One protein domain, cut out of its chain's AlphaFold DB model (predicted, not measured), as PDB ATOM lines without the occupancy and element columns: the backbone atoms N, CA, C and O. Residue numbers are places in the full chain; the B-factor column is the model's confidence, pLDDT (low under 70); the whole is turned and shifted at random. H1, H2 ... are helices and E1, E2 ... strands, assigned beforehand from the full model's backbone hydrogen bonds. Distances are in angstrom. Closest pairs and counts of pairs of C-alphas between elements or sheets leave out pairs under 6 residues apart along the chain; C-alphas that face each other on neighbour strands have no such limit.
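Overview. This is residues 2 to 67 of the 149 residues of the protein "Phage integrase family protein" of Candidatus Kentron sp. TUN (UniProt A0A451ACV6). This is a small, flattish V: one arm is the hairpin of E1 and E2, the other is the helix H2, and the short link from E2 to H2 makes the corner. The first residues and the short helix H1 lie toward the inside of the V, with H1 near E1, while the long tail without a named element, residues 49 to 67, folds back from the far end of H2 toward the first residues. The printed part has 66 residues with two named helices and two named strands, in the order H1, E1, E2, H2, and the strands make one antiparallel sheet in the order E1 - E2. The class is mixed, helices and strands, though under half of the residues are in named elements, 27 of 66. The whole is only just compact, close to loose, with a radius of gyration of the C-alphas of 12.7 A, and it is only just flat, spanning 34 by 28 by 15 A.

Along the chain. Begin at Leu 2, whose C-alpha is at (20.335, 13.395, 28.494), and go along to Pro 6, where H1 starts; it holds residues 6 to 9 and measures 5.4 A from first to last C-alpha. Next find C-alpha 14 at (31.691, 20.604, 38.904): here E1 begins, residues 14 to 18, 13.1 A long, with y falling to 9.344 at C-alpha 18. After it, residues 20 to 22 make a short helical run without a name. E2 holds residues 29 to 33, and its C-alphas bring y back from 10.161 to 22.404 over 12.6 A. H2, the longest helix with 13 residues, holds residues 36 to 48; start at C-alpha 36 at (29.598, 31.338, 36.060) and trace x falling until C-alpha 48 at (12.312, 25.526, 33.080), 18.5 A away. From Arg 49 on, the printed part has no named element until it ends at Met 67, with its C-alpha at (16.825, 8.401, 26.579).

Arrangement. Start with the sheet, where E1 and E2 are antiparallel neighbours and form a hairpin, with 160 degrees between their N-to-C directions. Look at C-alphas 14 and 33, which face each other at 4.1 A, and at C-alphas 18 and 29, which face each other at 4.7 A. Between the strands, N 15 and O 32 are within hydrogen-bond range at 2.8 A, and so are N 30 and O 17 at 2.9 A. Now look from E1 to H1: the closest C-alphas of the two are those of Asn 9 and Leu 16, 5.0 A apart, and 3 pairs of their C-alphas are within 8 A. H1 and E2 are apart. H2 is apart from both H1 and E1. In H2 every O i to N i+4 pair is within hydrogen-bond range; H1, with 4 residues, is too short for such a pair, and its 1 pair of O i and N i+3 is within range.

Size, cuts and confidence. The two C-alphas farthest apart are those of Ser 25, in the link between E1 and E2, and Arg 47 in H2, 35.1 A from each other. The first and last printed C-alphas, those of Leu 2 and Met 67, are 6.4 A apart. The links H1 to E1 and E2 to H2 are tight, the link E1 to E2 is short, and no link is long. The printed part has no cut. In the tail, the C-alphas of residues 49 to 67 lie 5 to 17 A from the mean of the C-alphas. The B-factor column of this predicted model holds pLDDT, with a mean of 93.2 over the printed part, and no printed residue is under 70.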
ATOM      1  N   LEU A   2      21.734  13.586  28.056       91.94
ATOM      2  CA  LEU A   2      20.335  13.395  28.494       91.94
ATOM      3  C   LEU A   2      20.099  12.443  29.694       91.94
ATOM      4  O   LEU A   2      18.957  12.183  30.047       91.94
ATOM      5  N   ARG A   3      21.164  11.909  30.306       93.62
ATOM      6  CA  ARG A   3      21.122  11.076  31.524       93.62
ATOM      7  C   ARG A   3      21.638  11.813  32.765       93.62
ATOM      8  O   ARG A   3      21.841  11.177  33.789       93.62
ATOM      9  N   LEU A   4      21.921  13.113  32.657       95.19
ATOM     10  CA  LEU A   4      22.408  13.909  33.781       95.19
ATOM     11  C   LEU A   4      21.356  13.967  34.886       95.19
ATOM     12  O   LEU A   4      20.202  14.316  34.628       95.19
ATOM     13  N   ARG A   5      21.783  13.640  36.103       96.19
ATOM     14  CA  ARG A   5      20.987  13.676  37.324       96.19
ATOM     15  C   ARG A   5      21.693  14.573  38.342       96.19
ATOM     16  O   ARG A   5      22.807  14.214  38.723       96.19
ATOM     17  N   PRO A   6      21.097  15.699  38.773       96.06
ATOM     18  CA  PRO A   6      21.739  16.626  39.706       96.06
ATOM     19  C   PRO A   6      22.295  15.927  40.954       96.06
ATOM     20  O   PRO A   6      23.499  15.972  41.172       96.06
ATOM     21  N   ASP A   7      21.474  15.132  41.646       96.25
ATOM     22  CA  ASP A   7      21.847  14.436  42.895       96.25
ATOM     23  C   ASP A   7      22.962  13.382  42.752       96.25
ATOM     24  O   ASP A   7      23.426  12.821  43.742       96.25
ATOM     25  N   VAL A   8      23.354  13.036  41.522       95.81
ATOM     26  CA  VAL A   8      24.371  12.007  41.243       95.81
ATOM     27  C   VAL A   8      25.595  12.600  40.556       95.81
ATOM     28  O   VAL A   8      26.716  12.153  40.784       95.81
ATOM     29  N   ASN A   9      25.383  13.550  39.647       96.75
ATOM     30  CA  ASN A   9      26.423  14.068  38.768       96.75
ATOM     31  C   ASN A   9      26.974  15.416  39.220       96.75
ATOM     32  O   ASN A   9      28.075  15.751  38.793       96.75
ATOM     33  N   PHE A  10      26.234  16.204  40.002       97.25
ATOM     34  CA  PHE A  10      26.704  17.517  40.436       97.25
ATOM     35  C   PHE A  10      27.483  17.350  41.734       97.25
ATOM     36  O   PHE A  10      26.961  16.868  42.735       97.25
ATOM     37  N   LEU A  11      28.758  17.705  41.669       97.00
ATOM     38  CA  LEU A  11      29.676  17.761  42.794       97.00
ATOM     39  C   LEU A  11      29.917  19.230  43.156       97.00
ATOM     40  O   LEU A  11      29.534  20.131  42.404       97.00
ATOM     41  N   GLU A  12      30.585  19.456  44.285       96.75
ATOM     42  CA  GLU A  12      30.973  20.797  44.743       96.75
ATOM     43  C   GLU A  12      31.752  21.560  43.663       96.75
ATOM     44  O   GLU A  12      31.404  22.690  43.340       96.75
ATOM     45  N   ASP A  13      32.711  20.891  43.018       96.12
ATOM     46  CA  ASP A  13      33.645  21.537  42.089       96.12
ATOM     47  C   ASP A  13      33.192  21.481  40.621       96.12
ATOM     48  O   ASP A  13      33.812  22.093  39.752       96.12
ATOM     49  N   GLY A  14      32.136  20.725  40.293       97.44
ATOM     50  CA  GLY A  14      31.691  20.604  38.904       97.44
ATOM     51  C   GLY A  14      30.673  19.508  38.613       97.44
ATOM     52  O   GLY A  14      30.107  18.866  39.495       97.44
ATOM     53  N   ILE A  15      30.476  19.242  37.322       97.44
ATOM     54  CA  ILE A  15      29.605  18.176  36.818       97.44
ATOM     55  C   ILE A  15      30.453  16.970  36.418       97.44
ATOM     56  O   ILE A  15      31.178  16.998  35.418       97.44
ATOM     57  N   LEU A  16      30.331  15.870  37.158       96.12
ATOM     58  CA  LEU A  16      30.993  14.613  36.840       96.12
ATOM     59  C   LEU A  16      30.193  13.822  35.799       96.12
ATOM     60  O   LEU A  16      29.090  13.327  36.053       96.12
ATOM     61  N   VAL A  17      30.794  13.635  34.625       92.88
ATOM     62  CA  VAL A  17      30.196  12.918  33.496       92.88
ATOM     63  C   VAL A  17      30.988  11.657  33.174       92.88
ATOM     64  O   VAL A  17      32.216  11.671  33.078       92.88
ATOM     65  N   GLN A  18      30.269  10.564  32.916       88.62
ATOM     66  CA  GLN A  18      30.815   9.344  32.326       88.62
ATOM     67  C   GLN A  18      30.021   8.984  31.068       88.62
ATOM     68  O   GLN A  18      28.789   8.942  31.076       88.62
ATOM     69  N   CYS A  19      30.714   8.735  29.956       82.12
ATOM     70  CA  CYS A  19      30.043   8.376  28.710       82.12
ATOM     71  C   CYS A  19      29.527   6.932  28.774       82.12
ATOM     72  O   CYS A  19      30.310   5.989  28.849       82.12
ATOM     73  N   HIS A  20      28.206   6.758  28.674       82.88
ATOM     74  CA  HIS A  20      27.572   5.438  28.736       82.88
ATOM     75  C   HIS A  20      28.066   4.488  27.632       82.88
ATOM     76  O   HIS A  20      28.350   3.325  27.896       82.88
ATOM     77  N   LYS A  21      28.253   4.986  26.398       78.19
ATOM     78  CA  LYS A  21      28.728   4.165  25.264       78.19
ATOM     79  C   LYS A  21      30.101   3.541  25.510       78.19
ATOM     80  O   LYS A  21      30.388   2.477  24.975       78.19
ATOM     81  N   THR A  22      30.949   4.203  26.290       79.56
ATOM     82  CA  THR A  22      32.320   3.755  26.551       79.56
ATOM     83  C   THR A  22      32.516   3.300  27.988       79.56
ATOM     84  O   THR A  22      33.653   3.097  28.402       79.56
ATOM     85  N   ILE A  23      31.437   3.111  28.758       78.94
ATOM     86  CA  ILE A  23      31.528   2.725  30.171       78.94
ATOM     87  C   ILE A  23      32.222   1.370  30.349       78.94
ATOM     88  O   ILE A  23      33.004   1.203  31.277       78.94
ATOM     89  N   LYS A  24      31.988   0.440  29.413       80.06
ATOM     90  CA  LYS A  24      32.593  -0.900  29.376       80.06
ATOM     91  C   LYS A  24      33.943  -0.953  28.649       80.06
ATOM     92  O   LYS A  24      34.535  -2.021  28.575       80.06
ATOM     93  N   SER A  25      34.393   0.155  28.060       82.31
ATOM     94  CA  SER A  25      35.674   0.231  27.352       82.31
ATOM     95  C   SER A  25      36.611   1.204  28.055       82.31
ATOM     96  O   SER A  25      37.211   0.853  29.061       82.31
ATOM     97  N   THR A  26      36.729   2.439  27.572       78.25
ATOM     98  CA  THR A  26      37.659   3.412  28.155       78.25
ATOM     99  C   THR A  26      37.234   3.878  29.542       78.25
ATOM    100  O   THR A  26      38.068   4.374  30.290       78.25
ATOM    101  N   GLY A  27      35.942   3.793  29.877       79.31
ATOM    102  CA  GLY A  27      35.396   4.158  31.184       79.31
ATOM    103  C   GLY A  27      35.629   5.616  31.590       79.31
ATOM    104  O   GLY A  27      35.324   5.975  32.727       79.31
ATOM    105  N   LYS A  28      36.159   6.455  30.686       84.94
ATOM    106  CA  LYS A  28      36.686   7.783  31.004       84.94
ATOM    107  C   LYS A  28      35.620   8.633  31.688       84.94
ATOM    108  O   LYS A  28      34.514   8.808  31.167       84.94
ATOM    109  N   ARG A  29      35.988   9.165  32.850       90.56
ATOM    110  CA  ARG A  29      35.221  10.161  33.595       90.56
ATOM    111  C   ARG A  29      35.814  11.537  33.327       90.56
ATOM    112  O   ARG A  29      37.010  11.670  33.071       90.56
ATOM    113  N   THR A  30      34.973  12.558  33.305       93.19
ATOM    114  CA  THR A  30      35.397  13.945  33.112       93.19
ATOM    115  C   THR A  30      34.593  14.809  34.059       93.19
ATOM    116  O   THR A  30      33.366  14.747  34.036       93.19
ATOM    117  N   LEU A  31      35.297  15.558  34.903       96.19
ATOM    118  CA  LEU A  31      34.715  16.609  35.718       96.19
ATOM    119  C   LEU A  31      34.752  17.890  34.887       96.19
ATOM    120  O   LEU A  31      35.826  18.321  34.472       96.19
ATOM    121  N   TYR A  32      33.583  18.435  34.582       96.06
ATOM    122  CA  TYR A  32      33.475  19.768  34.009       96.06
ATOM    123  C   TYR A  32      33.369  20.735  35.175       96.06
ATOM    124  O   TYR A  32      32.327  20.774  35.827       96.06
ATOM    125  N   GLU A  33      34.463  21.437  35.458       97.88
ATOM    126  CA  GLU A  33      34.519  22.404  36.548       97.88
ATOM    127  C   GLU A  33      33.464  23.490  36.373       97.88
ATOM    128  O   GLU A  33      33.139  23.905  35.252       97.88
ATOM    129  N   TRP A  34      32.924  23.937  37.499       98.06
ATOM    130  CA  TRP A  34      31.980  25.030  37.493       98.06
ATOM    131  C   TRP A  34      32.628  26.329  37.018       98.06
ATOM    132  O   TRP A  34      33.742  26.694  37.387       98.06
ATOM    133  N   ASN A  35      31.876  27.062  36.209       96.62
ATOM    134  CA  ASN A  35      32.113  28.467  35.945       96.62
ATOM    135  C   ASN A  35      30.766  29.190  35.926       96.62
ATOM    136  O   ASN A  35      29.712  28.553  35.851       96.62
ATOM    137  N   GLU A  36      30.807  30.517  35.984       97.88
ATOM    138  CA  GLU A  36      29.598  31.338  36.060       97.88
ATOM    139  C   GLU A  36      28.606  31.044  34.908       97.88
ATOM    140  O   GLU A  36      27.446  30.740  35.190       97.88
ATOM    141  N   PRO A  37      29.020  30.993  33.621       96.94
ATOM    142  CA  PRO A  37      28.099  30.634  32.539       96.94
ATOM    143  C   PRO A  37      27.488  29.230  32.657       96.94
ATOM    144  O   PRO A  37      26.327  29.029  32.297       96.94
ATOM    145  N   LEU A  38      28.252  28.238  33.127       96.44
ATOM    146  CA  LEU A  38      27.771  26.866  33.282       96.44
ATOM    147  C   LEU A  38      26.763  26.764  34.430       96.44
ATOM    148  O   LEU A  38      25.750  26.083  34.270       96.44
ATOM    149  N   HIS A  39      27.005  27.463  35.541       97.25
ATOM    150  CA  HIS A  39      26.038  27.572  36.632       97.25
ATOM    151  C   HIS A  39      24.719  28.154  36.137       97.25
ATOM    152  O   HIS A  39      23.682  27.510  36.282       97.25
ATOM    153  N   GLN A  40      24.767  29.304  35.463       98.12
ATOM    154  CA  GLN A  40      23.572  29.968  34.941       98.12
ATOM    155  C   GLN A  40      22.775  29.063  33.992       98.12
ATOM    156  O   GLN A  40      21.558  28.940  34.128       98.12
ATOM    157  N   ALA A  41      23.454  28.370  33.072       96.50
ATOM    158  CA  ALA A  41      22.799  27.452  32.144       96.50
ATOM    159  C   ALA A  41      22.128  26.264  32.860       96.50
ATOM    160  O   ALA A  41      21.044  25.825  32.468       96.50
ATOM    161  N   VAL A  42      22.761  25.729  33.908       96.75
ATOM    162  CA  VAL A  42      22.203  24.634  34.710       96.75
ATOM    163  C   VAL A  42      21.019  25.103  35.549       96.75
ATOM    164  O   VAL A  42      20.001  24.413  35.591       96.75
ATOM    165  N   GLU A  43      21.113  26.268  36.183       96.69
ATOM    166  CA  GLU A  43      20.016  26.856  36.951       96.69
ATOM    167  C   GLU A  43      18.803  27.162  36.074       96.69
ATOM    168  O   GLU A  43      17.670  26.861  36.455       96.69
ATOM    169  N   GLU A  44      19.022  27.709  34.877       97.19
ATOM    170  CA  GLU A  44      17.952  27.937  33.911       97.19
ATOM    171  C   GLU A  44      17.293  26.614  33.512       97.19
ATOM    172  O   GLU A  44      16.067  26.501  33.574       97.19
ATOM    173  N   ALA A  45      18.086  25.584  33.199       95.62
ATOM    174  CA  ALA A  45      17.569  24.257  32.878       95.62
ATOM    175  C   ALA A  45      16.736  23.659  34.029       95.62
ATOM    176  O   ALA A  45      15.658  23.110  33.787       95.62
ATOM    177  N   LEU A  46      17.189  23.802  35.279       95.94
ATOM    178  CA  LEU A  46      16.450  23.366  36.469       95.94
ATOM    179  C   LEU A  46      15.147  24.146  36.674       95.94
ATOM    180  O   LEU A  46      14.166  23.558  37.128       95.94
ATOM    181  N   ARG A  47      15.124  25.438  36.335       95.75
ATOM    182  CA  ARG A  47      13.950  26.311  36.474       95.75
ATOM    183  C   ARG A  47      12.873  26.014  35.434       95.75
ATOM    184  O   ARG A  47      11.691  26.054  35.760       95.75
ATOM    185  N   ILE A  48      13.262  25.740  34.187       93.94
ATOM    186  CA  ILE A  48      12.312  25.526  33.080       93.94
ATOM    187  C   ILE A  48      11.855  24.071  32.936       93.94
ATOM    188  O   ILE A  48      10.984  23.785  32.109       93.94
ATOM    189  N   ARG A  49      12.458  23.129  33.676       93.38
ATOM    190  CA  ARG A  49      12.100  21.712  33.560       93.38
ATOM    191  C   ARG A  49      10.616  21.514  33.897       93.38
ATOM    192  O   ARG A  49      10.125  22.062  34.880       93.38
ATOM    193  N   PRO A  50       9.888  20.695  33.127       93.62
ATOM    194  CA  PRO A  50       8.439  20.582  33.280       93.62
ATOM    195  C   PRO A  50       8.000  19.774  34.511       93.62
ATOM    196  O   PRO A  50       6.819  19.776  34.840       93.62
ATOM    197  N   ALA A  51       8.918  19.059  35.171       95.06
ATOM    198  CA  ALA A  51       8.637  18.266  36.362       95.06
ATOM    199  C   ALA A  51       9.744  18.455  37.406       95.06
ATOM    200  O   ALA A  51      10.863  17.964  37.245       95.06
ATOM    201  N   GLU A  52       9.418  19.152  38.493       91.56
ATOM    202  CA  GLU A  52      10.363  19.492  39.561       91.56
ATOM    203  C   GLU A  52      10.874  18.258  40.321       91.56
ATOM    204  O   GLU A  52      12.043  18.177  40.686       91.56
ATOM    205  N   SER A  53      10.034  17.237  40.487       92.81
ATOM    206  CA  SER A  53      10.424  15.982  41.137       92.81
ATOM    207  C   SER A  53      11.241  15.048  40.235       92.81
ATOM    208  O   SER A  53      11.559  13.930  40.642       92.81
ATOM    209  N   SER A  54      11.541  15.441  38.990       96.12
ATOM    210  CA  SER A  54      12.327  14.593  38.097       96.12
ATOM    211  C   SER A  54      13.757  14.442  38.620       96.12
ATOM    212  O   SER A  54      14.402  15.448  38.928       96.12
ATOM    213  N   PRO A  55      14.310  13.214  38.632       96.00
ATOM    214  CA  PRO A  55      15.713  13.012  38.966       96.00
ATOM    215  C   PRO A  55      16.657  13.476  37.846       96.00
ATOM    216  O   PRO A  55      17.867  13.474  38.049       96.00
ATOM    217  N   PHE A  56      16.143  13.811  36.656       96.94
ATOM    218  CA  PHE A  56      16.939  14.213  35.500       96.94
ATOM    219  C   PHE A  56      16.940  15.732  35.324       96.94
ATOM    220  O   PHE A  56      15.909  16.385  35.480       96.94
ATOM    221  N   LEU A  57      18.084  16.281  34.904       96.50
ATOM    222  CA  LEU A  57      18.190  17.689  34.510       96.50
ATOM    223  C   LEU A  57      17.297  17.989  33.295       96.50
ATOM    224  O   LEU A  57      16.594  18.993  33.260       96.50
ATOM    225  N   PHE A  58      17.294  17.080  32.316       95.19
ATOM    226  CA  PHE A  58      16.443  17.152  31.130       95.19
ATOM    227  C   PHE A  58      15.378  16.061  31.200       95.19
ATOM    228  O   PHE A  58      15.696  14.873  31.096       95.19
ATOM    229  N   CYS A  59      14.116  16.458  31.351       95.88
ATOM    230  CA  CYS A  59      12.994  15.534  31.470       95.88
ATOM    231  C   CYS A  59      11.779  15.968  30.647       95.88
ATOM    232  O   CYS A  59      11.596  17.144  30.332       95.88
ATOM    233  N   ASN A  60      10.942  14.993  30.302       94.75
ATOM    234  CA  ASN A  60       9.647  15.241  29.684       94.75
ATOM    235  C   ASN A  60       8.611  15.698  30.730       94.75
ATOM    236  O   ASN A  60       8.861  15.674  31.934       94.75
ATOM    237  N   ARG A  61       7.401  16.055  30.278       94.19
ATOM    238  CA  ARG A  61       6.295  16.502  31.152       94.19
ATOM    239  C   ARG A  61       5.842  15.496  32.220       94.19
ATOM    240  O   ARG A  61       5.068  15.857  33.092       94.19
ATOM    241  N   TYR A  62       6.284  14.246  32.125       94.69
ATOM    242  CA  TYR A  62       6.010  13.181  33.089       94.69
ATOM    243  C   TYR A  62       7.191  12.944  34.045       94.69
ATOM    244  O   TYR A  62       7.180  11.985  34.809       94.69
ATOM    245  N   GLY A  63       8.237  13.772  33.977       95.31
ATOM    246  CA  GLY A  63       9.442  13.654  34.798       95.31
ATOM    247  C   GLY A  63      10.402  12.541  34.380       95.31
ATOM    248  O   GLY A  63      11.366  12.275  35.098       95.31
ATOM    249  N   GLN A  64      10.194  11.911  33.223       95.00
ATOM    250  CA  GLN A  64      11.070  10.857  32.707       95.00
ATOM    251  C   GLN A  64      12.196  11.451  31.849       95.00
ATOM    252  O   GLN A  64      11.999  12.461  31.168       95.00
ATOM    253  N   GLY A  65      13.364  10.805  31.843       95.00
ATOM    254  CA  GLY A  65      14.467  11.160  30.948       95.00
ATOM    255  C   GLY A  65      14.127  10.908  29.474       95.00
ATOM    256  O   GLY A  65      13.251  10.112  29.144       95.00
ATOM    257  N   TYR A  66      14.836  11.583  28.568       94.88
ATOM    258  CA  TYR A  66      14.587  11.470  27.122       94.88
ATOM    259  C   TYR A  66      15.225  10.249  26.454       94.88
ATOM    260  O   TYR A  66      14.883   9.933  25.315       94.88
ATOM    261  N   MET A  67      16.168   9.585  27.123       94.44
ATOM    262  CA  MET A  67      16.825   8.401  26.579       94.44
ATOM    263  C   MET A  67      15.952   7.170  26.787       94.44
ATOM    264  O   MET A  67      15.608   6.838  27.917       94.44
TER     265      MET A  67